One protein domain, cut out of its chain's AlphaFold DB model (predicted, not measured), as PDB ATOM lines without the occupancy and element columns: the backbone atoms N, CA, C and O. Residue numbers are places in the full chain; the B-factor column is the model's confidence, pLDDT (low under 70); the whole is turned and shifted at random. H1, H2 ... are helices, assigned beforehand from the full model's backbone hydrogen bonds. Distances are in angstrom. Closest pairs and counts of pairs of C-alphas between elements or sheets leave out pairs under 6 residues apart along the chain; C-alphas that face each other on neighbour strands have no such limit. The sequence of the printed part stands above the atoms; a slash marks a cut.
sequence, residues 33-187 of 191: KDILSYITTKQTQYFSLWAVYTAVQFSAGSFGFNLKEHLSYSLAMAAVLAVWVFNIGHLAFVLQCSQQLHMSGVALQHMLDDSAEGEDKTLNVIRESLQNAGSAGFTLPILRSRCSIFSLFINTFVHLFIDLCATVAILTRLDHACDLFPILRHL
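AT A GLANCE: This is residues 33 to 187 of the 191 residues of an uncharacterized protein of Methylocystis parvus (UniProt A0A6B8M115). A long rod is built round one helix, H2, with H1 beside it, H4 packed along its residues 76 to 95 and H3 folded back on residues 100 to 111. H1, H2 and H4 make an up-and-down bundle, each running against the one before; short H5 and H6 follow. The printed part has 155 residues, 120 of them in six named helices, H1 to H6 in order along the chain, with no named strand; its class is all helix, and it is loose, with a radius of gyration of the C-alphas of 20.8 A and spans of 69 by 24 by 24 A.

IN THESE COORDINATES: H2, residues 73 to 112, measures 57.8 A between end C-alphas; H1, 33 to 61, 41.7 A, from C-alpha 33 at (139.774, 122.527, 134.764). H4 is 149 to 171, H3 116 to 134, H5 177 to 180, and H6 182 to 186, ending at C-alpha (143.516, 145.319, 81.339).

HOW THE PARTS SIT: H2 and H1, a hairpin, touch at a shallow tilt of 17 degrees, closest C-alphas Ile 39 and Leu 101, 6.1 A. H2 and H4 touch, closest C-alphas Val 80 and Thr 167, 5.8 A. Every O i to N i+4 pair is within hydrogen-bond range in H1, H2 and H4; H3 has 14 of 15, H6 0 of 1 but 2 of 2 O i to N i+3.

THE WHOLE: The printed part has no cut. Links H1 to H2 and H3 to H4 are long. pLDDT is under 70 in 53 residues, among them 114 to 149.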
ATOM      1  N   LYS A  33     138.388 122.461 135.253       75.00
ATOM      2  CA  LYS A  33     139.774 122.527 134.764       75.00
ATOM      3  C   LYS A  33     140.028 121.609 133.560       75.00
ATOM      4  O   LYS A  33     140.800 121.983 132.683       75.00
ATOM      5  N   ASP A  34     139.372 120.451 133.497       73.25
ATOM      6  CA  ASP A  34     139.566 119.463 132.436       73.25
ATOM      7  C   ASP A  34     138.876 119.934 131.150       73.25
ATOM      8  O   ASP A  34     139.457 119.860 130.066       73.25
ATOM      9  N   ILE A  35     137.680 120.529 131.270       70.94
ATOM     10  CA  ILE A  35     136.987 121.163 130.137       70.94
ATOM     11  C   ILE A  35     137.760 122.379 129.638       70.94
ATOM     12  O   ILE A  35     137.945 122.531 128.431       70.94
ATOM     13  N   LEU A  36     138.251 123.230 130.543       76.31
ATOM     14  CA  LEU A  36     139.084 124.374 130.173       76.31
ATOM     15  C   LEU A  36     140.364 123.923 129.457       76.31
ATOM     16  O   LEU A  36     140.688 124.466 128.405       76.31
ATOM     17  N   SER A  37     141.045 122.891 129.963       78.38
ATOM     18  CA  SER A  37     142.231 122.315 129.318       78.38
ATOM     19  C   SER A  37     141.918 121.767 127.920       78.38
ATOM     20  O   SER A  37     142.668 122.015 126.968       78.38
ATOM     21  N   TYR A  38     140.779 121.087 127.760       76.94
ATOM     22  CA  TYR A  38     140.315 120.601 126.464       76.94
ATOM     23  C   TYR A  38     140.013 121.750 125.490       76.94
ATOM     24  O   TYR A  38     140.468 121.712 124.345       76.94
ATOM     25  N   ILE A  39     139.318 122.803 125.941       79.00
ATOM     26  CA  ILE A  39     139.050 124.011 125.142       79.00
ATOM     27  C   ILE A  39     140.363 124.650 124.695       79.00
ATOM     28  O   ILE A  39     140.533 124.889 123.501       79.00
ATOM     29  N   THR A  40     141.305 124.885 125.612       81.62
ATOM     30  CA  THR A  40     142.607 125.478 125.277       81.62
ATOM     31  C   THR A  40     143.350 124.627 124.252       81.62
ATOM     32  O   THR A  40     143.807 125.149 123.239       81.62
ATOM     33  N   THR A  41     143.393 123.308 124.449       83.44
ATOM     34  CA  THR A  41     144.029 122.379 123.504       83.44
ATOM     35  C   THR A  41     143.395 122.473 122.115       83.44
ATOM     36  O   THR A  41     144.099 122.550 121.107       83.44
ATOM     37  N   LYS A  42     142.062 122.515 122.040       80.81
ATOM     38  CA  LYS A  42     141.330 122.624 120.773       80.81
ATOM     39  C   LYS A  42     141.503 123.989 120.111       80.81
ATOM     40  O   LYS A  42     141.639 124.044 118.894       80.81
ATOM     41  N   GLN A  43     141.585 125.072 120.880       83.75
ATOM     42  CA  GLN A  43     141.901 126.402 120.356       83.75
ATOM     43  C   GLN A  43     143.308 126.431 119.756       83.75
ATOM     44  O   GLN A  43     143.489 126.919 118.643       83.75
ATOM     45  N   THR A  44     144.299 125.851 120.439       85.50
ATOM     46  CA  THR A  44     145.660 125.729 119.902       85.50
ATOM     47  C   THR A  44     145.678 124.919 118.607       85.50
ATOM     48  O   THR A  44     146.317 125.340 117.642       85.50
ATOM     49  N   GLN A  45     144.947 123.799 118.541       83.44
ATOM     50  CA  GLN A  45     144.799 123.018 117.306       83.44
ATOM     51  C   GLN A  45     144.159 123.844 116.183       83.44
ATOM     52  O   GLN A  45     144.683 123.857 115.072       83.44
ATOM     53  N   TYR A  46     143.085 124.579 116.476       83.25
ATOM     54  CA  TYR A  46     142.401 125.449 115.519       83.25
ATOM     55  C   TYR A  46     143.341 126.512 114.931       83.25
ATOM     56  O   TYR A  46     143.452 126.639 113.713       83.25
ATOM     57  N   PHE A  47     144.074 127.244 115.775       86.38
ATOM     58  CA  PHE A  47     145.025 128.255 115.302       86.38
ATOM     59  C   PHE A  47     146.208 127.644 114.549       86.38
ATOM     60  O   PHE A  47     146.660 128.212 113.557       86.38
ATOM     61  N   SER A  48     146.677 126.469 114.972       87.81
ATOM     62  CA  SER A  48     147.744 125.748 114.270       87.81
ATOM     63  C   SER A  48     147.301 125.323 112.869       87.81
ATOM     64  O   SER A  48     148.060 125.481 111.916       87.81
ATOM     65  N   LEU A  49     146.057 124.850 112.718       88.38
ATOM     66  CA  LEU A  49     145.475 124.535 111.413       88.38
ATOM     67  C   LEU A  49     145.449 125.774 110.512       88.38
ATOM     68  O   LEU A  49     145.859 125.685 109.357       88.38
ATOM     69  N   TRP A  50     145.018 126.927 111.025       88.94
ATOM     70  CA  TRP A  50     145.034 128.178 110.263       88.94
ATOM     71  C   TRP A  50     146.448 128.615 109.864       88.94
ATOM     72  O   TRP A  50     146.651 129.023 108.724       88.94
ATOM     73  N   ALA A  51     147.438 128.471 110.746       89.88
ATOM     74  CA  ALA A  51     148.828 128.804 110.434       89.88
ATOM     75  C   ALA A  51     149.398 127.930 109.303       89.88
ATOM     76  O   ALA A  51     150.006 128.451 108.363       89.88
ATOM     77  N   VAL A  52     149.164 126.613 109.354       90.06
ATOM     78  CA  VAL A  52     149.568 125.682 108.285       90.06
ATOM     79  C   VAL A  52     148.883 126.048 106.970       90.06
ATOM     80  O   VAL A  52     149.534 126.097 105.929       90.06
ATOM     81  N   TYR A  53     147.589 126.359 107.018       91.44
ATOM     82  CA  TYR A  53     146.843 126.794 105.844       91.44
ATOM     83  C   TYR A  53     147.423 128.062 105.220       91.44
ATOM     84  O   TYR A  53     147.700 128.072 104.025       91.44
ATOM     85  N   THR A  54     147.707 129.097 106.013       89.69
ATOM     86  CA  THR A  54     148.354 130.318 105.513       89.69
ATOM     87  C   THR A  54     149.697 130.019 104.844       89.69
ATOM     88  O   THR A  54     149.970 130.554 103.771       89.69
ATOM     89  N   ALA A  55     150.517 129.139 105.425       92.25
ATOM     90  CA  ALA A  55     151.802 128.758 104.841       92.25
ATOM     91  C   ALA A  55     151.646 128.033 103.492       92.25
ATOM     92  O   ALA A  55     152.361 128.348 102.536       92.25
ATOM     93  N   VAL A  56     150.692 127.101 103.385       91.69
ATOM     94  CA  VAL A  56     150.400 126.393 102.127       91.69
ATOM     95  C   VAL A  56     149.878 127.358 101.067       91.69
ATOM     96  O   VAL A  56     150.361 127.333  99.940       91.69
ATOM     97  N   GLN A  57     148.971 128.264 101.429       92.38
ATOM     98  CA  GLN A  57     148.404 129.250 100.506       92.38
ATOM     99  C   GLN A  57     149.444 130.259 100.020       92.38
ATOM    100  O   GLN A  57     149.477 130.600  98.839       92.38
ATOM    101  N   PHE A  58     150.352 130.694 100.896       91.12
ATOM    102  CA  PHE A  58     151.467 131.553 100.503       91.12
ATOM    103  C   PHE A  58     152.432 130.830  99.554       91.12
ATOM    104  O   PHE A  58     152.878 131.401  98.555       91.12
ATOM    105  N   SER A  59     152.708 129.553  99.829       91.81
ATOM    106  CA  SER A  59     153.548 128.707  98.975       91.81
ATOM    107  C   SER A  59     152.904 128.484  97.602       91.81
ATOM    108  O   SER A  59     153.571 128.636  96.581       91.81
ATOM    109  N   ALA A  60     151.599 128.207  97.569       89.81
ATOM    110  CA  ALA A  60     150.808 128.061  96.351       89.81
ATOM    111  C   ALA A  60     150.758 129.363  95.540       89.81
ATOM    112  O   ALA A  60     151.045 129.365  94.346       89.81
ATOM    113  N   GLY A  61     150.479 130.493  96.194       86.75
ATOM    114  CA  GLY A  61     150.457 131.808  95.555       86.75
ATOM    115  C   GLY A  61     151.816 132.239  94.999       86.75
ATOM    116  O   GLY A  61     151.861 133.014  94.043       86.75
ATOM    117  N   SER A  62     152.912 131.711  95.548       89.00
ATOM    118  CA  SER A  62     154.290 131.954  95.095       89.00
ATOM    119  C   SER A  62     154.795 130.913  94.090       89.00
ATOM    120  O   SER A  62     155.911 131.039  93.578       89.00
ATOM    121  N   PHE A  63     154.002 129.881  93.792       88.88
ATOM    122  CA  PHE A  63     154.416 128.800  92.911       88.88
ATOM    123  C   PHE A  63     154.725 129.331  91.508       88.88
ATOM    124  O   PHE A  63     153.934 130.055  90.906       88.88
ATOM    125  N   GLY A  64     155.909 128.993  90.996       84.62
ATOM    126  CA  GLY A  64     156.360 129.418  89.671       84.62
ATOM    127  C   GLY A  64     156.862 130.864  89.568       84.62
ATOM    128  O   GLY A  64     157.225 131.278  88.476       84.62
ATOM    129  N   PHE A  65     156.938 131.635  90.663       82.56
ATOM    130  CA  PHE A  65     157.340 133.052  90.606       82.56
ATOM    131  C   PHE A  65     158.783 133.287  90.121       82.56
ATOM    132  O   PHE A  65     159.061 134.314  89.514       82.56
ATOM    133  N   ASN A  66     159.693 132.338  90.359       80.75
ATOM    134  CA  ASN A  66     161.108 132.445  89.973       80.75
ATOM    135  C   ASN A  66     161.467 131.618  88.729       80.75
ATOM    136  O   ASN A  66     162.650 131.391  88.459       80.75
ATOM    137  N   LEU A  67     160.474 131.107  87.999       80.31
ATOM    138  CA  LEU A  67     160.745 130.391  86.759       80.31
ATOM    139  C   LEU A  67     161.095 131.403  85.665       80.31
ATOM    140  O   LEU A  67     160.416 132.410  85.493       80.31
ATOM    141  N   LYS A  68     162.196 131.141  84.952       69.19
ATOM    142  CA  LYS A  68     162.615 131.948  83.793       69.19
ATOM    143  C   LYS A  68     161.719 131.719  82.574       69.19
ATOM    144  O   LYS A  68     161.661 132.574  81.701       69.19
ATOM    145  N   GLU A  69     161.074 130.561  82.529       74.69
ATOM    146  CA  GLU A  69     160.112 130.153  81.510       74.69
ATOM    147  C   GLU A  69     158.722 130.082  82.148       74.69
ATOM    148  O   GLU A  69     158.598 129.871  83.361       74.69
ATOM    149  N   HIS A  70     157.676 130.262  81.344       77.38
ATOM    150  CA  HIS A  70     156.302 130.178  81.822       77.38
ATOM    151  C   HIS A  70     155.963 128.778  82.347       77.38
ATOM    152  O   HIS A  70     156.567 127.760  81.994       77.38
ATOM    153  N   LEU A  71     154.973 128.719  83.238       83.19
ATOM    154  CA  LEU A  71     154.561 127.470  83.856       83.19
ATOM    155  C   LEU A  71     153.816 126.604  82.828       83.19
ATOM    156  O   LEU A  71     152.822 127.043  82.250       83.19
ATOM    157  N   SER A  72     154.249 125.354  82.635       86.31
ATOM    158  CA  SER A  72     153.502 124.420  81.781       86.31
ATOM    159  C   SER A  72     152.076 124.209  82.305       86.31
ATOM    160  O   SER A  72     151.854 124.088  83.516       86.31
ATOM    161  N   TYR A  73     151.105 124.109  81.391       84.19
ATOM    162  CA  TYR A  73     149.691 123.927  81.739       84.19
ATOM    163  C   TYR A  73     149.453 122.725  82.661       84.19
ATOM    164  O   TYR A  73     148.754 122.836  83.666       84.19
ATOM    165  N   SER A  74     150.089 121.587  82.373       88.25
ATOM    166  CA  SER A  74     149.975 120.374  83.188       88.25
ATOM    167  C   SER A  74     150.464 120.578  84.621       88.25
ATOM    168  O   SER A  74     149.820 120.112  85.559       88.25
ATOM    169  N   LEU A  75     151.576 121.297  84.806       89.12
ATOM    170  CA  LEU A  75     152.140 121.561  86.128       89.12
ATOM    171  C   LEU A  75     151.284 122.563  86.911       89.12
ATOM    172  O   LEU A  75     151.060 122.371  88.105       89.12
ATOM    173  N   ALA A  76     150.757 123.588  86.239       88.56
ATOM    174  CA  ALA A  76     149.826 124.540  86.836       88.56
ATOM    175  C   ALA A  76     148.547 123.850  87.319       88.56
ATOM    176  O   ALA A  76     148.151 124.019  88.468       88.56
ATOM    177  N   MET A  77     147.933 123.019  86.472       89.88
ATOM    178  CA  MET A  77     146.718 122.288  86.827       89.88
ATOM    179  C   MET A  77     146.966 121.271  87.942       89.88
ATOM    180  O   MET A  77     146.132 121.146  88.836       89.88
ATOM    181  N   ALA A  78     148.116 120.591  87.948       92.75
ATOM    182  CA  ALA A  78     148.499 119.711  89.051       92.75
ATOM    183  C   ALA A  78     148.650 120.481  90.375       92.75
ATOM    184  O   ALA A  78     148.149 120.028  91.404       92.75
ATOM    185  N   ALA A  79     149.281 121.660  90.350       91.06
ATOM    186  CA  ALA A  79     149.411 122.521  91.524       91.06
ATOM    187  C   ALA A  79     148.044 123.025  92.018       91.06
ATOM    188  O   ALA A  79     147.765 122.941  93.211       91.06
ATOM    189  N   VAL A  80     147.164 123.469  91.113       92.06
ATOM    190  CA  VAL A  80     145.785 123.861  91.450       92.06
ATOM    191  C   VAL A  80     145.042 122.689  92.095       92.06
ATOM    192  O   VAL A  80     144.500 122.841  93.185       92.06
ATOM    193  N   LEU A  81     145.058 121.501  91.486       93.38
ATOM    194  CA  LEU A  81     144.399 120.319  92.047       93.38
ATOM    195  C   LEU A  81     144.936 119.964  93.439       93.38
ATOM    196  O   LEU A  81     144.145 119.690  94.339       93.38
ATOM    197  N   ALA A  82     146.255 120.008  93.640       92.31
ATOM    198  CA  ALA A  82     146.866 119.744  94.941       92.31
ATOM    199  C   ALA A  82     146.405 120.748  96.009       92.31
ATOM    200  O   ALA A  82     146.068 120.345  97.124       92.31
ATOM    201  N   VAL A  83     146.333 122.036  95.656       90.94
ATOM    202  CA  VAL A  83     145.822 123.103  96.528       90.94
ATOM    203  C   VAL A  83     144.366 122.830  96.902       90.94
ATOM    204  O   VAL A  83     144.051 122.757  98.084       90.94
ATOM    205  N   TRP A  84     143.495 122.556  95.931       91.31
ATOM    206  CA  TRP A  84     142.082 122.267  96.197       91.31
ATOM    207  C   TRP A  84     141.866 121.013  97.051       91.31
ATOM    208  O   TRP A  84     141.049 121.035  97.970       91.31
ATOM    209  N   VAL A  85     142.610 119.931  96.800       92.19
ATOM    210  CA  VAL A  85     142.544 118.713  97.626       92.19
ATOM    211  C   VAL A  85     142.952 119.013  99.067       92.19
ATOM    212  O   VAL A  85     142.255 118.606 100.000       92.19
ATOM    213  N   PHE A  86     144.046 119.755  99.256       90.25
ATOM    214  CA  PHE A  86     144.474 120.190 100.580       90.25
ATOM    215  C   PHE A  86     143.402 121.054 101.257       90.25
ATOM    216  O   PHE A  86     143.077 120.808 102.415       90.25
ATOM    217  N   ASN A  87     142.803 122.002 100.537       89.12
ATOM    218  CA  ASN A  87     141.829 122.936 101.099       89.12
ATOM    219  C   ASN A  87     140.518 122.271 101.496       89.12
ATOM    220  O   ASN A  87     139.996 122.562 102.566       89.12
ATOM    221  N   ILE A  88     140.006 121.338 100.688       86.81
ATOM    222  CA  ILE A  88     138.804 120.567 101.037       86.81
ATOM    223  C   ILE A  88     139.054 119.754 102.312       86.81
ATOM    224  O   ILE A  88     138.223 119.752 103.224       86.81
ATOM    225  N   GLY A  89     140.209 119.084 102.395       85.75
ATOM    226  CA  GLY A  89     140.595 118.331 103.585       85.75
ATOM    227  C   GLY A  89     140.750 119.236 104.808       85.75
ATOM    228  O   GLY A  89     140.177 118.967 105.862       85.75
ATOM    229  N   HIS A  90     141.480 120.338 104.659       88.62
ATOM    230  CA  HIS A  90     141.723 121.312 105.718       88.62
ATOM    231  C   HIS A  90     140.426 121.950 106.232       88.62
ATOM    232  O   HIS A  90     140.200 121.959 107.443       88.62
ATOM    233  N   LEU A  91     139.530 122.375 105.336       86.75
ATOM    234  CA  LEU A  91     138.221 122.924 105.685       86.75
ATOM    235  C   LEU A  91     137.408 121.925 106.517       86.75
ATOM    236  O   LEU A  91     136.818 122.307 107.527       86.75
ATOM    237  N   ALA A  92     137.411 120.639 106.150       84.12
ATOM    238  CA  ALA A  92     136.729 119.611 106.935       84.12
ATOM    239  C   ALA A  92     137.270 119.534 108.377       84.12
ATOM    240  O   ALA A  92     136.481 119.492 109.325       84.12
ATOM    241  N   PHE A  93     138.595 119.597 108.563       83.75
ATOM    242  CA  PHE A  93     139.216 119.622 109.893       83.75
ATOM    243  C   PHE A  93     138.893 120.898 110.681       83.75
ATOM    244  O   PHE A  93     138.582 120.817 111.872       83.75
ATOM    245  N   VAL A  94     138.927 122.071 110.041       84.81
ATOM    246  CA  VAL A  94     138.580 123.353 110.678       84.81
ATOM    247  C   VAL A  94     137.134 123.347 111.164       84.81
ATOM    248  O   VAL A  94     136.869 123.731 112.306       84.81
ATOM    249  N   LEU A  95     136.199 122.867 110.339       82.44
ATOM    250  CA  LEU A  95     134.784 122.787 110.703       82.44
ATOM    251  C   LEU A  95     134.550 121.812 111.864       82.44
ATOM    252  O   LEU A  95     133.845 122.162 112.812       82.44
ATOM    253  N   GLN A  96     135.190 120.638 111.850       78.44
ATOM    254  CA  GLN A  96     135.133 119.693 112.973       78.44
ATOM    255  C   GLN A  96     135.707 120.301 114.262       78.44
ATOM    256  O   GLN A  96     135.116 120.167 115.333       78.44
ATOM    257  N   CYS A  97     136.839 121.003 114.174       79.81
ATOM    258  CA  CYS A  97     137.472 121.640 115.326       79.81
ATOM    259  C   CYS A  97     136.601 122.772 115.900       79.81
ATOM    260  O   CYS A  97     136.398 122.842 117.113       79.81
ATOM    261  N   SER A  98     136.015 123.601 115.032       81.19
ATOM    262  CA  SER A  98     135.061 124.652 115.411       81.19
ATOM    263  C   SER A  98     133.829 124.072 116.117       81.19
ATOM    264  O   SER A  98     133.422 124.560 117.173       81.19
ATOM    265  N   GLN A  99     133.283 122.967 115.599       77.38
ATOM    266  CA  GLN A  99     132.160 122.264 116.219       77.38
ATOM    267  C   GLN A  99     132.523 121.715 117.606       77.38
ATOM    268  O   GLN A  99     131.759 121.897 118.555       77.38
ATOM    269  N   GLN A 100     133.691 121.082 117.753       76.94
ATOM    270  CA  GLN A 100     134.168 120.576 119.046       76.94
ATOM    271  C   GLN A 100     134.349 121.711 120.065       76.94
ATOM    272  O   GLN A 100     133.929 121.569 121.212       76.94
ATOM    273  N   LEU A 101     134.905 122.851 119.642       78.12
ATOM    274  CA  LEU A 101     135.039 124.040 120.485       78.12
ATOM    275  C   LEU A 101     133.687 124.593 120.933       78.12
ATOM    276  O   LEU A 101     133.519 124.919 122.107       78.12
ATOM    277  N   HIS A 102     132.717 124.670 120.021       78.06
ATOM    278  CA  HIS A 102     131.371 125.127 120.347       78.06
ATOM    279  C   HIS A 102     130.702 124.220 121.386       78.06
ATOM    280  O   HIS A 102     130.206 124.714 122.397       78.06
ATOM    281  N   MET A 103     130.755 122.900 121.182       72.69
ATOM    282  CA  MET A 103     130.187 121.921 122.116       72.69
ATOM    283  C   MET A 103     130.839 122.007 123.500       72.69
ATOM    284  O   MET A 103     130.145 121.974 124.512       72.69
ATOM    285  N   SER A 104     132.160 122.180 123.565       73.69
ATOM    286  CA  SER A 104     132.857 122.370 124.840       73.69
ATOM    287  C   SER A 104     132.517 123.692 125.523       73.69
ATOM    288  O   SER A 104     132.430 123.727 126.746       73.69
ATOM    289  N   GLY A 105     132.275 124.761 124.760       73.00
ATOM    290  CA  GLY A 105     131.780 126.028 125.300       73.00
ATOM    291  C   GLY A 105     130.384 125.896 125.914       73.00
ATOM    292  O   GLY A 105     130.156 126.386 127.016       73.00
ATOM    293  N   VAL A 106     129.477 125.175 125.245       74.94
ATOM    294  CA  VAL A 106     128.134 124.865 125.768       74.94
ATOM    295  C   VAL A 106     128.219 123.996 127.026       74.94
ATOM    296  O   VAL A 106     127.547 124.287 128.012       74.94
ATOM    297  N   ALA A 107     129.079 122.971 127.036       69.81
ATOM    298  CA  ALA A 107     129.309 122.143 128.223       69.81
ATOM    299  C   ALA A 107     129.835 122.971 129.405       69.81
ATOM    300  O   ALA A 107     129.339 122.836 130.519       69.81
ATOM    301  N   LEU A 108     130.798 123.865 129.160       73.69
ATOM    302  CA  LEU A 108     131.315 124.765 130.188       73.69
ATOM    303  C   LEU A 108     130.220 125.694 130.727       73.69
ATOM    304  O   LEU A 108     130.144 125.896 131.932       73.69
ATOM    305  N   GLN A 109     129.361 126.232 129.856       72.75
ATOM    306  CA  GLN A 109     128.240 127.074 130.272       72.75
ATOM    307  C   GLN A 109     127.263 126.305 131.174       72.75
ATOM    308  O   GLN A 109     126.906 126.799 132.238       72.75
ATOM    309  N   HIS A 110     126.906 125.071 130.811       69.06
ATOM    310  CA  HIS A 110     126.036 124.226 131.633       69.06
ATOM    311  C   HIS A 110     126.655 123.815 132.976       69.06
ATOM    312  O   HIS A 110     125.917 123.663 133.941       69.06
ATOM    313  N   MET A 111     127.984 123.678 133.066       67.94
ATOM    314  CA  MET A 111     128.666 123.460 134.351       67.94
ATOM    315  C   MET A 111     128.681 124.693 135.256       67.94
ATOM    316  O   MET A 111     128.829 124.552 136.467       67.94
ATOM    317  N   LEU A 112     128.612 125.893 134.677       71.00
ATOM    318  CA  LEU A 112     128.583 127.149 135.429       71.00
ATOM    319  C   LEU A 112     127.162 127.503 135.893       71.00
ATOM    320  O   LEU A 112     127.007 128.165 136.919       71.00
ATOM    321  N   ASP A 113     126.140 127.042 135.171       71.81
ATOM    322  CA  ASP A 113     124.733 127.133 135.562       71.81
ATOM    323  C   ASP A 113     124.417 126.045 136.614       71.81
ATOM    324  O   ASP A 113     123.910 124.974 136.283       71.81
ATOM    325  N   ASP A 114     124.758 126.329 137.879       58.81
ATOM    326  CA  ASP A 114     124.736 125.476 139.093       58.81
ATOM    327  C   ASP A 114     123.359 124.835 139.417       58.81
ATOM    328  O   ASP A 114     122.693 125.136 140.408       58.81
ATOM    329  N   SER A 115     122.886 123.957 138.533       59.31
ATOM    330  CA  SER A 115     121.614 123.240 138.617       59.31
ATOM    331  C   SER A 115     121.847 121.744 138.410       59.31
ATOM    332  O   SER A 115     122.621 121.344 137.544       59.31
ATOM    333  N   ALA A 116     121.142 120.894 139.163       57.53
ATOM    334  CA  ALA A 116     121.217 119.435 138.998       57.53
ATOM    335  C   ALA A 116     120.832 118.982 137.571       57.53
ATOM    336  O   ALA A 116     121.312 117.968 137.074       57.53
ATOM    337  N   GLU A 117     120.010 119.774 136.877       59.00
ATOM    338  CA  GLU A 117     119.667 119.574 135.465       59.00
ATOM    339  C   GLU A 117     120.827 119.943 134.510       59.00
ATOM    340  O   GLU A 117     120.913 119.425 133.395       59.00
ATOM    341  N   GLY A 118     121.729 120.831 134.940       58.81
ATOM    342  CA  GLY A 118     122.944 121.233 134.233       58.81
ATOM    343  C   GLY A 118     124.025 120.152 134.233       58.81
ATOM    344  O   GLY A 118     124.718 119.997 133.227       58.81
ATOM    345  N   GLU A 119     124.130 119.346 135.292       58.69
ATOM    346  CA  GLU A 119     125.118 118.257 135.390       58.69
ATOM    347  C   GLU A 119     124.819 117.117 134.396       58.69
ATOM    348  O   GLU A 119     125.691 116.724 133.616       58.69
ATOM    349  N   ASP A 120     123.561 116.671 134.310       62.28
ATOM    350  CA  ASP A 120     123.130 115.658 133.332       62.28
ATOM    351  C   ASP A 120     123.223 116.167 131.882       62.28
ATOM    352  O   ASP A 120     123.639 115.436 130.974       62.28
ATOM    353  N   LYS A 121     122.883 117.442 131.637       64.88
ATOM    354  CA  LYS A 121     123.056 118.074 130.316       64.88
ATOM    355  C   LYS A 121     124.530 118.166 129.934       64.88
ATOM    356  O   LYS A 121     124.884 117.838 128.803       64.88
ATOM    357  N   THR A 122     125.396 118.531 130.875       63.53
ATOM    358  CA  THR A 122     126.849 118.588 130.677       63.53
ATOM    359  C   THR A 122     127.405 117.215 130.306       63.53
ATOM    360  O   THR A 122     128.113 117.091 129.306       63.53
ATOM    361  N   LEU A 123     127.061 116.167 131.061       64.75
ATOM    362  CA  LEU A 123     127.533 114.806 130.794       64.75
ATOM    363  C   LEU A 123     127.087 114.298 129.421       64.75
ATOM    364  O   LEU A 123     127.874 113.659 128.719       64.75
ATOM    365  N   ASN A 124     125.859 114.613 129.003       67.62
ATOM    366  CA  ASN A 124     125.365 114.258 127.674       67.62
ATOM    367  C   ASN A 124     126.103 115.010 126.554       67.62
ATOM    368  O   ASN A 124     126.529 114.377 125.589       67.62
ATOM    369  N   VAL A 125     126.340 116.317 126.707       65.81
ATOM    370  CA  VAL A 125     127.097 117.128 125.732       65.81
ATOM    371  C   VAL A 125     128.553 116.661 125.628       65.81
ATOM    372  O   VAL A 125     129.101 116.570 124.529       65.81
ATOM    373  N   ILE A 126     129.189 116.312 126.750       65.31
ATOM    374  CA  ILE A 126     130.566 115.801 126.756       65.31
ATOM    375  C   ILE A 126     130.638 114.404 126.145       65.31
ATOM    376  O   ILE A 126     131.538 114.142 125.349       65.31
ATOM    377  N   ARG A 127     129.688 113.513 126.458       66.00
ATOM    378  CA  ARG A 127     129.609 112.180 125.844       66.00
ATOM    379  C   ARG A 127     129.438 112.285 124.330       66.00
ATOM    380  O   ARG A 127     130.134 111.583 123.602       66.00
ATOM    381  N   GLU A 128     128.574 113.182 123.858       65.75
ATOM    382  CA  GLU A 128     128.386 113.442 122.429       65.75
ATOM    383  C   GLU A 128     129.658 114.032 121.792       65.75
ATOM    384  O   GLU A 128     130.083 113.588 120.727       65.75
ATOM    385  N   SER A 129     130.333 114.967 122.469       61.28
ATOM    386  CA  SER A 129     131.606 115.542 122.011       61.28
ATOM    387  C   SER A 129     132.728 114.497 121.926       61.28
ATOM    388  O   SER A 129     133.461 114.467 120.938       61.28
ATOM    389  N   LEU A 130     132.828 113.586 122.900       59.66
ATOM    390  CA  LEU A 130     133.805 112.490 122.920       59.66
ATOM    391  C   LEU A 130     133.510 111.424 121.858       59.66
ATOM    392  O   LEU A 130     134.433 110.963 121.187       59.66
ATOM    393  N   GLN A 131     132.240 111.059 121.659       61.41
ATOM    394  CA  GLN A 131     131.844 110.149 120.578       61.41
ATOM    395  C   GLN A 131     132.158 110.751 119.204       61.41
ATOM    396  O   GLN A 131     132.711 110.064 118.347       61.41
ATOM    397  N   ASN A 132     131.904 112.050 119.027       56.62
ATOM    398  CA  ASN A 132     132.236 112.769 117.798       56.62
ATOM    399  C   ASN A 132     133.754 112.959 117.611       56.62
ATOM    400  O   ASN A 132     134.237 112.981 116.478       56.62
ATOM    401  N   ALA A 133     134.527 113.072 118.698       52.69
ATOM    402  CA  ALA A 133     135.988 113.136 118.653       52.69
ATOM    403  C   ALA A 133     136.623 111.791 118.261       52.69
ATOM    404  O   ALA A 133     137.627 111.780 117.552       52.69
ATOM    405  N   GLY A 134     136.021 110.666 118.665       46.28
ATOM    406  CA  GLY A 134     136.444 109.323 118.251       46.28
ATOM    407  C   GLY A 134     136.225 109.039 116.760       46.28
ATOM    408  O   GLY A 134     136.935 108.223 116.181       46.28
ATOM    409  N   SER A 135     135.292 109.749 116.118       47.47
ATOM    410  CA  SER A 135     135.015 109.673 114.677       47.47
ATOM    411  C   SER A 135     135.762 110.717 113.834       47.47
ATOM    412  O   SER A 135     135.348 110.988 112.708       47.47
ATOM    413  N   ALA A 136     136.830 111.329 114.357       43.72
ATOM    414  CA  ALA A 136     137.636 112.320 113.642       43.72
ATOM    415  C   ALA A 136     138.357 111.693 112.427       43.72
ATOM    416  O   ALA A 136     139.510 111.274 112.500       43.72
ATOM    417  N   GLY A 137     137.646 111.606 111.306       47.78
ATOM    418  CA  GLY A 137     138.133 111.171 110.001       47.78
ATOM    419  C   GLY A 137     137.576 112.051 108.878       47.78
ATOM    420  O   GLY A 137     136.837 113.004 109.129       47.78
ATOM    421  N   PHE A 138     137.902 111.702 107.628       47.28
ATOM    422  CA  PHE A 138     137.489 112.387 106.384       47.28
ATOM    423  C   PHE A 138     135.969 112.509 106.167       47.28
ATOM    424  O   PHE A 138     135.520 113.094 105.182       47.28
ATOM    425  N   THR A 139     135.150 111.963 107.061       50.38
ATOM    426  CA  THR A 139     133.705 112.152 107.043       50.38
ATOM    427  C   THR A 139     133.384 113.590 107.443       50.38
ATOM    428  O   THR A 139     133.415 113.937 108.625       50.38
ATOM    429  N   LEU A 140     133.068 114.438 106.460       47.72
ATOM    430  CA  LEU A 140     132.425 115.725 106.718       47.72
ATOM    431  C   LEU A 140     131.188 115.467 107.600       47.72
ATOM    432  O   LEU A 140     130.309 114.701 107.190       47.72
ATOM    433  N   PRO A 141     131.080 116.073 108.797       50.16
ATOM    434  CA  PRO A 141     129.863 116.006 109.591       50.16
ATOM    435  C   PRO A 141     128.834 116.918 108.916       50.16
ATOM    436  O   PRO A 141     128.610 118.045 109.339       50.16
ATOM    437  N   ILE A 142     128.252 116.450 107.810       44.62
ATOM    438  CA  ILE A 142     127.494 117.298 106.885       44.62
ATOM    439  C   ILE A 142     126.291 117.972 107.558       44.62
ATOM    440  O   ILE A 142     125.875 119.020 107.085       44.62
ATOM    441  N   LEU A 143     125.736 117.464 108.667       45.47
ATOM    442  CA  LEU A 143     124.470 118.028 109.159       45.47
ATOM    443  C   LEU A 143     124.080 117.721 110.617       45.47
ATOM    444  O   LEU A 143     122.894 117.765 110.937       45.47
ATOM    445  N   ARG A 144     125.015 117.377 111.521       44.53
ATOM    446  CA  ARG A 144     124.611 116.814 112.832       44.53
ATOM    447  C   ARG A 144     124.570 117.779 114.023       44.53
ATOM    448  O   ARG A 144     123.724 117.586 114.888       44.53
ATOM    449  N   SER A 145     125.381 118.836 114.073       46.53
ATOM    450  CA  SER A 145     125.300 119.822 115.168       46.53
ATOM    451  C   SER A 145     124.696 121.134 114.701       46.53
ATOM    452  O   SER A 145     125.104 121.680 113.678       46.53
ATOM    453  N   ARG A 146     123.819 121.707 115.532       47.84
ATOM    454  CA  ARG A 146     123.342 123.101 115.466       47.84
ATOM    455  C   ARG A 146     124.455 124.117 115.776       47.84
ATOM    456  O   ARG A 146     124.226 125.100 116.472       47.84
ATOM    457  N   CYS A 147     125.672 123.871 115.300       51.53
ATOM    458  CA  CYS A 147     126.715 124.881 115.314       51.53
ATOM    459  C   CYS A 147     126.189 126.074 114.509       51.53
ATOM    460  O   CYS A 147     125.515 125.875 113.497       51.53
ATOM    461  N   SER A 148     126.440 127.298 114.979       60.97
ATOM    462  CA  SER A 148     125.965 128.516 114.316       60.97
ATOM    463  C   SER A 148     126.269 128.437 112.816       60.97
ATOM    464  O   SER A 148     127.436 128.462 112.425       60.97
ATOM    465  N   ILE A 149     125.225 128.312 111.986       65.94
ATOM    466  CA  ILE A 149     125.314 128.221 110.514       65.94
ATOM    467  C   ILE A 149     126.199 129.348 109.970       65.94
ATOM    468  O   ILE A 149     126.936 129.166 109.007       65.94
ATOM    469  N   PHE A 150     126.191 130.490 110.656       70.81
ATOM    470  CA  PHE A 150     127.047 131.627 110.374       70.81
ATOM    471  C   PHE A 150     128.548 131.318 110.508       70.81
ATOM    472  O   PHE A 150     129.319 131.692 109.634       70.81
ATOM    473  N   SER A 151     128.990 130.601 111.547       69.19
ATOM    474  CA  SER A 151     130.403 130.209 111.699       69.19
ATOM    475  C   SER A 151     130.844 129.246 110.596       69.19
ATOM    476  O   SER A 151     131.931 129.403 110.038       69.19
ATOM    477  N   LEU A 152     129.987 128.286 110.236       72.44
ATOM    478  CA  LEU A 152     130.241 127.370 109.124       72.44
ATOM    479  C   LEU A 152     130.348 128.134 107.798       72.44
ATOM    480  O   LEU A 152     131.287 127.919 107.030       72.44
ATOM    481  N   PHE A 153     129.426 129.070 107.569       79.25
ATOM    482  CA  PHE A 153     129.407 129.918 106.384       79.25
ATOM    483  C   PHE A 153     130.662 130.787 106.276       79.25
ATOM    484  O   PHE A 153     131.313 130.765 105.237       79.25
ATOM    485  N   ILE A 154     131.044 131.503 107.340       82.06
ATOM    486  CA  ILE A 154     132.219 132.386 107.328       82.06
ATOM    487  C   ILE A 154     133.504 131.595 107.077       82.06
ATOM    488  O   ILE A 154     134.286 131.990 106.219       82.06
ATOM    489  N   ASN A 155     133.709 130.466 107.766       81.56
ATOM    490  CA  ASN A 155     134.894 129.635 107.537       81.56
ATOM    491  C   ASN A 155     134.940 129.134 106.089       81.56
ATOM    492  O   ASN A 155     135.946 129.311 105.410       81.56
ATOM    493  N   THR A 156     133.831 128.591 105.586       83.50
ATOM    494  CA  THR A 156     133.747 128.102 104.203       83.50
ATOM    495  C   THR A 156     134.006 129.219 103.191       83.50
ATOM    496  O   THR A 156     134.778 129.036 102.255       83.50
ATOM    497  N   PHE A 157     133.406 130.394 103.386       87.44
ATOM    498  CA  PHE A 157     133.572 131.539 102.495       87.44
ATOM    499  C   PHE A 157     135.019 132.044 102.461       87.44
ATOM    500  O   PHE A 157     135.566 132.246 101.379       87.44
ATOM    501  N   VAL A 158     135.648 132.224 103.628       87.25
ATOM    502  CA  VAL A 158     137.045 132.679 103.717       87.25
ATOM    503  C   VAL A 158     137.984 131.675 103.049       87.25
ATOM    504  O   VAL A 158     138.882 132.090 102.320       87.25
ATOM    505  N   HIS A 159     137.748 130.374 103.242       88.12
ATOM    506  CA  HIS A 159     138.485 129.324 102.546       88.12
ATOM    507  C   HIS A 159     138.361 129.463 101.028       88.12
ATOM    508  O   HIS A 159     139.356 129.718 100.356       88.12
ATOM    509  N   LEU A 160     137.133 129.433 100.502       88.50
ATOM    510  CA  LEU A 160     136.879 129.531  99.062       88.50
ATOM    511  C   LEU A 160     137.469 130.800  98.436       88.50
ATOM    512  O   LEU A 160     137.984 130.754  97.321       88.50
ATOM    513  N   PHE A 161     137.402 131.931  99.141       89.81
ATOM    514  CA  PHE A 161     137.972 133.187  98.662       89.81
ATOM    515  C   PHE A 161     139.497 133.103  98.518       89.81
ATOM    516  O   PHE A 161     140.037 133.436  97.465       89.81
ATOM    517  N   ILE A 162     140.192 132.625  99.553       90.31
ATOM    518  CA  ILE A 162     141.654 132.487  99.538       90.31
ATOM    519  C   ILE A 162     142.086 131.450  98.489       90.31
ATOM    520  O   ILE A 162     143.037 131.691  97.745       90.31
ATOM    521  N   ASP A 163     141.350 130.348  98.369       89.44
ATOM    522  CA  ASP A 163     141.612 129.277  97.402       89.44
ATOM    523  C   ASP A 163     141.473 129.761  95.961       89.44
ATOM    524  O   ASP A 163     142.277 129.411  95.088       89.44
ATOM    525  N   LEU A 164     140.473 130.609  95.708       89.12
ATOM    526  CA  LEU A 164     140.301 131.264  94.422       89.12
ATOM    527  C   LEU A 164     141.478 132.200  94.133       89.12
ATOM    528  O   LEU A 164     142.016 132.161  93.028       89.12
ATOM    529  N   CYS A 165     141.926 132.990  95.113       89.88
ATOM    530  CA  CYS A 165     143.098 133.852  94.955       89.88
ATOM    531  C   CYS A 165     144.365 133.050  94.622       89.88
ATOM    532  O   CYS A 165     145.094 133.423  93.701       89.88
ATOM    533  N   ALA A 166     144.618 131.939  95.317       88.88
ATOM    534  CA  ALA A 166     145.760 131.072  95.033       88.88
ATOM    535  C   ALA A 166     145.650 130.406  93.654       88.88
ATOM    536  O   ALA A 166     146.628 130.370  92.907       88.88
ATOM    537  N   THR A 167     144.452 129.951  93.275       90.31
ATOM    538  CA  THR A 167     144.182 129.391  91.943       90.31
ATOM    539  C   THR A 167     144.476 130.415  90.853       90.31
ATOM    540  O   THR A 167     145.233 130.130  89.929       90.31
ATOM    541  N   VAL A 168     143.931 131.628  90.976       87.88
ATOM    542  CA  VAL A 168     144.164 132.714  90.015       87.88
ATOM    543  C   VAL A 168     145.649 133.049  89.937       87.88
ATOM    544  O   VAL A 168     146.174 133.161  88.836       87.88
ATOM    545  N   ALA A 169     146.345 133.139  91.073       87.81
ATOM    546  CA  ALA A 169     147.779 133.397  91.087       87.81
ATOM    547  C   ALA A 169     148.568 132.316  90.324       87.81
ATOM    548  O   ALA A 169     149.485 132.637  89.573       87.81
ATOM    549  N   ILE A 170     148.239 131.033  90.482       87.88
ATOM    550  CA  ILE A 170     148.911 129.964  89.727       87.88
ATOM    551  C   ILE A 170     148.607 130.092  88.227       87.88
ATOM    552  O   ILE A 170     149.515 130.010  87.402       87.88
ATOM    553  N   LEU A 171     147.342 130.327  87.867       86.56
ATOM    554  CA  LEU A 171     146.911 130.382  86.469       86.56
ATOM    555  C   LEU A 171     147.413 131.624  85.722       86.56
ATOM    556  O   LEU A 171     147.626 131.543  84.515       86.56
ATOM    557  N   THR A 172     147.659 132.749  86.402       84.19
ATOM    558  CA  THR A 172     148.220 133.958  85.770       84.19
ATOM    559  C   THR A 172     149.653 133.771  85.272       84.19
ATOM    560  O   THR A 172     150.144 134.607  84.524       84.19
ATOM    561  N   ARG A 173     150.324 132.678  85.658       83.69
ATOM    562  CA  ARG A 173     151.705 132.353  85.264       83.69
ATOM    563  C   ARG A 173     151.799 131.400  84.067       83.69
ATOM    564  O   ARG A 173     152.899 130.986  83.702       83.69
ATOM    565  N   LEU A 174     150.663 131.035  83.473       83.12
ATOM    566  CA  LEU A 174     150.598 130.256  82.236       83.12
ATOM    567  C   LEU A 174     151.005 131.105  81.023       83.12
ATOM    568  O   LEU A 174     150.622 132.269  80.949       83.12
ATOM    569  N   ASP A 175     151.658 130.477  80.037       64.88
ATOM    570  CA  ASP A 175     152.038 131.068  78.731       64.88
ATOM    571  C   ASP A 175     150.872 131.774  77.998       64.88
ATOM    572  O   ASP A 175     151.084 132.655  77.173       64.88
ATOM    573  N   HIS A 176     149.620 131.411  78.309       63.09
ATOM    574  CA  HIS A 176     148.406 131.939  77.669       63.09
ATOM    575  C   HIS A 176     147.366 132.467  78.666       63.09
ATOM    576  O   HIS A 176     146.164 132.477  78.385       63.09
ATOM    577  N   ALA A 177     147.789 132.902  79.855       64.75
ATOM    578  CA  ALA A 177     146.862 133.394  80.878       64.75
ATOM    579  C   ALA A 177     145.933 134.517  80.361       64.75
ATOM    580  O   ALA A 177     144.747 134.554  80.698       64.75
ATOM    581  N   CYS A 178     146.453 135.387  79.488       64.19
ATOM    582  CA  CYS A 178     145.733 136.517  78.892       64.19
ATOM    583  C   CYS A 178     144.688 136.112  77.829       64.19
ATOM    584  O   CYS A 178     143.815 136.919  77.493       64.19
ATOM    585  N   ASP A 179     144.748 134.878  77.317       66.56
ATOM    586  CA  ASP A 179     143.741 134.311  76.411       66.56
ATOM    587  C   ASP A 179     142.662 133.536  77.170       66.56
ATOM    588  O   ASP A 179     141.499 133.536  76.769       66.56
ATOM    589  N   LEU A 180     143.023 132.932  78.306       64.69
ATOM    590  CA  LEU A 180     142.077 132.239  79.180       64.69
ATOM    591  C   LEU A 180     141.194 133.216  79.978       64.69
ATOM    592  O   LEU A 180     140.035 132.915  80.263       64.69
ATOM    593  N   PHE A 181     141.726 134.394  80.323       69.12
ATOM    594  CA  PHE A 181     141.026 135.411  81.110       69.12
ATOM    595  C   PHE A 181     141.141 136.796  80.454       69.12
ATOM    596  O   PHE A 181     142.070 137.551  80.752       69.12
ATOM    597  N   PRO A 182     140.163 137.196  79.621       66.75
ATOM    598  CA  PRO A 182     140.189 138.479  78.910       66.75
ATOM    599  C   PRO A 182     140.303 139.696  79.838       66.75
ATOM    600  O   PRO A 182     140.902 140.702  79.472       66.75
ATOM    601  N   ILE A 183     139.776 139.587  81.064       69.94
ATOM    602  CA  ILE A 183     139.878 140.615  82.111       69.94
ATOM    603  C   ILE A 183     141.334 140.925  82.490       69.94
ATOM    604  O   ILE A 183     141.638 142.067  82.834       69.94
ATOM    605  N   LEU A 184     142.246 139.948  82.397       64.38
ATOM    606  CA  LEU A 184     143.655 140.146  82.745       64.38
ATOM    607  C   LEU A 184     144.391 141.035  81.736       64.38
ATOM    608  O   LEU A 184     145.386 141.645  82.109       64.38
ATOM    609  N   ARG A 185     143.878 141.199  80.503       65.69
ATOM    610  CA  ARG A 185     144.474 142.092  79.487       65.69
ATOM    611  C   ARG A 185     144.455 143.569  79.883       65.69
ATOM    612  O   ARG A 185     145.193 144.363  79.314       65.69
ATOM    613  N   HIS A 186     143.598 143.949  80.829       71.56
ATOM    614  CA  HIS A 186     143.516 145.319  81.339       71.56
ATOM    615  C   HIS A 186     144.413 145.567  82.559       71.56
ATOM    616  O   HIS A 186     144.481 146.695  83.045       71.56
ATOM    617  N   LEU A 187     145.089 144.533  83.068       65.19
ATOM    618  CA  LEU A 187     146.023 144.642  84.183       65.19
ATOM    619  C   LEU A 187     147.462 144.747  83.651       65.19
ATOM    620  O   LEU A 187     147.766 144.175  82.606       65.19
TER     621      LEU A 187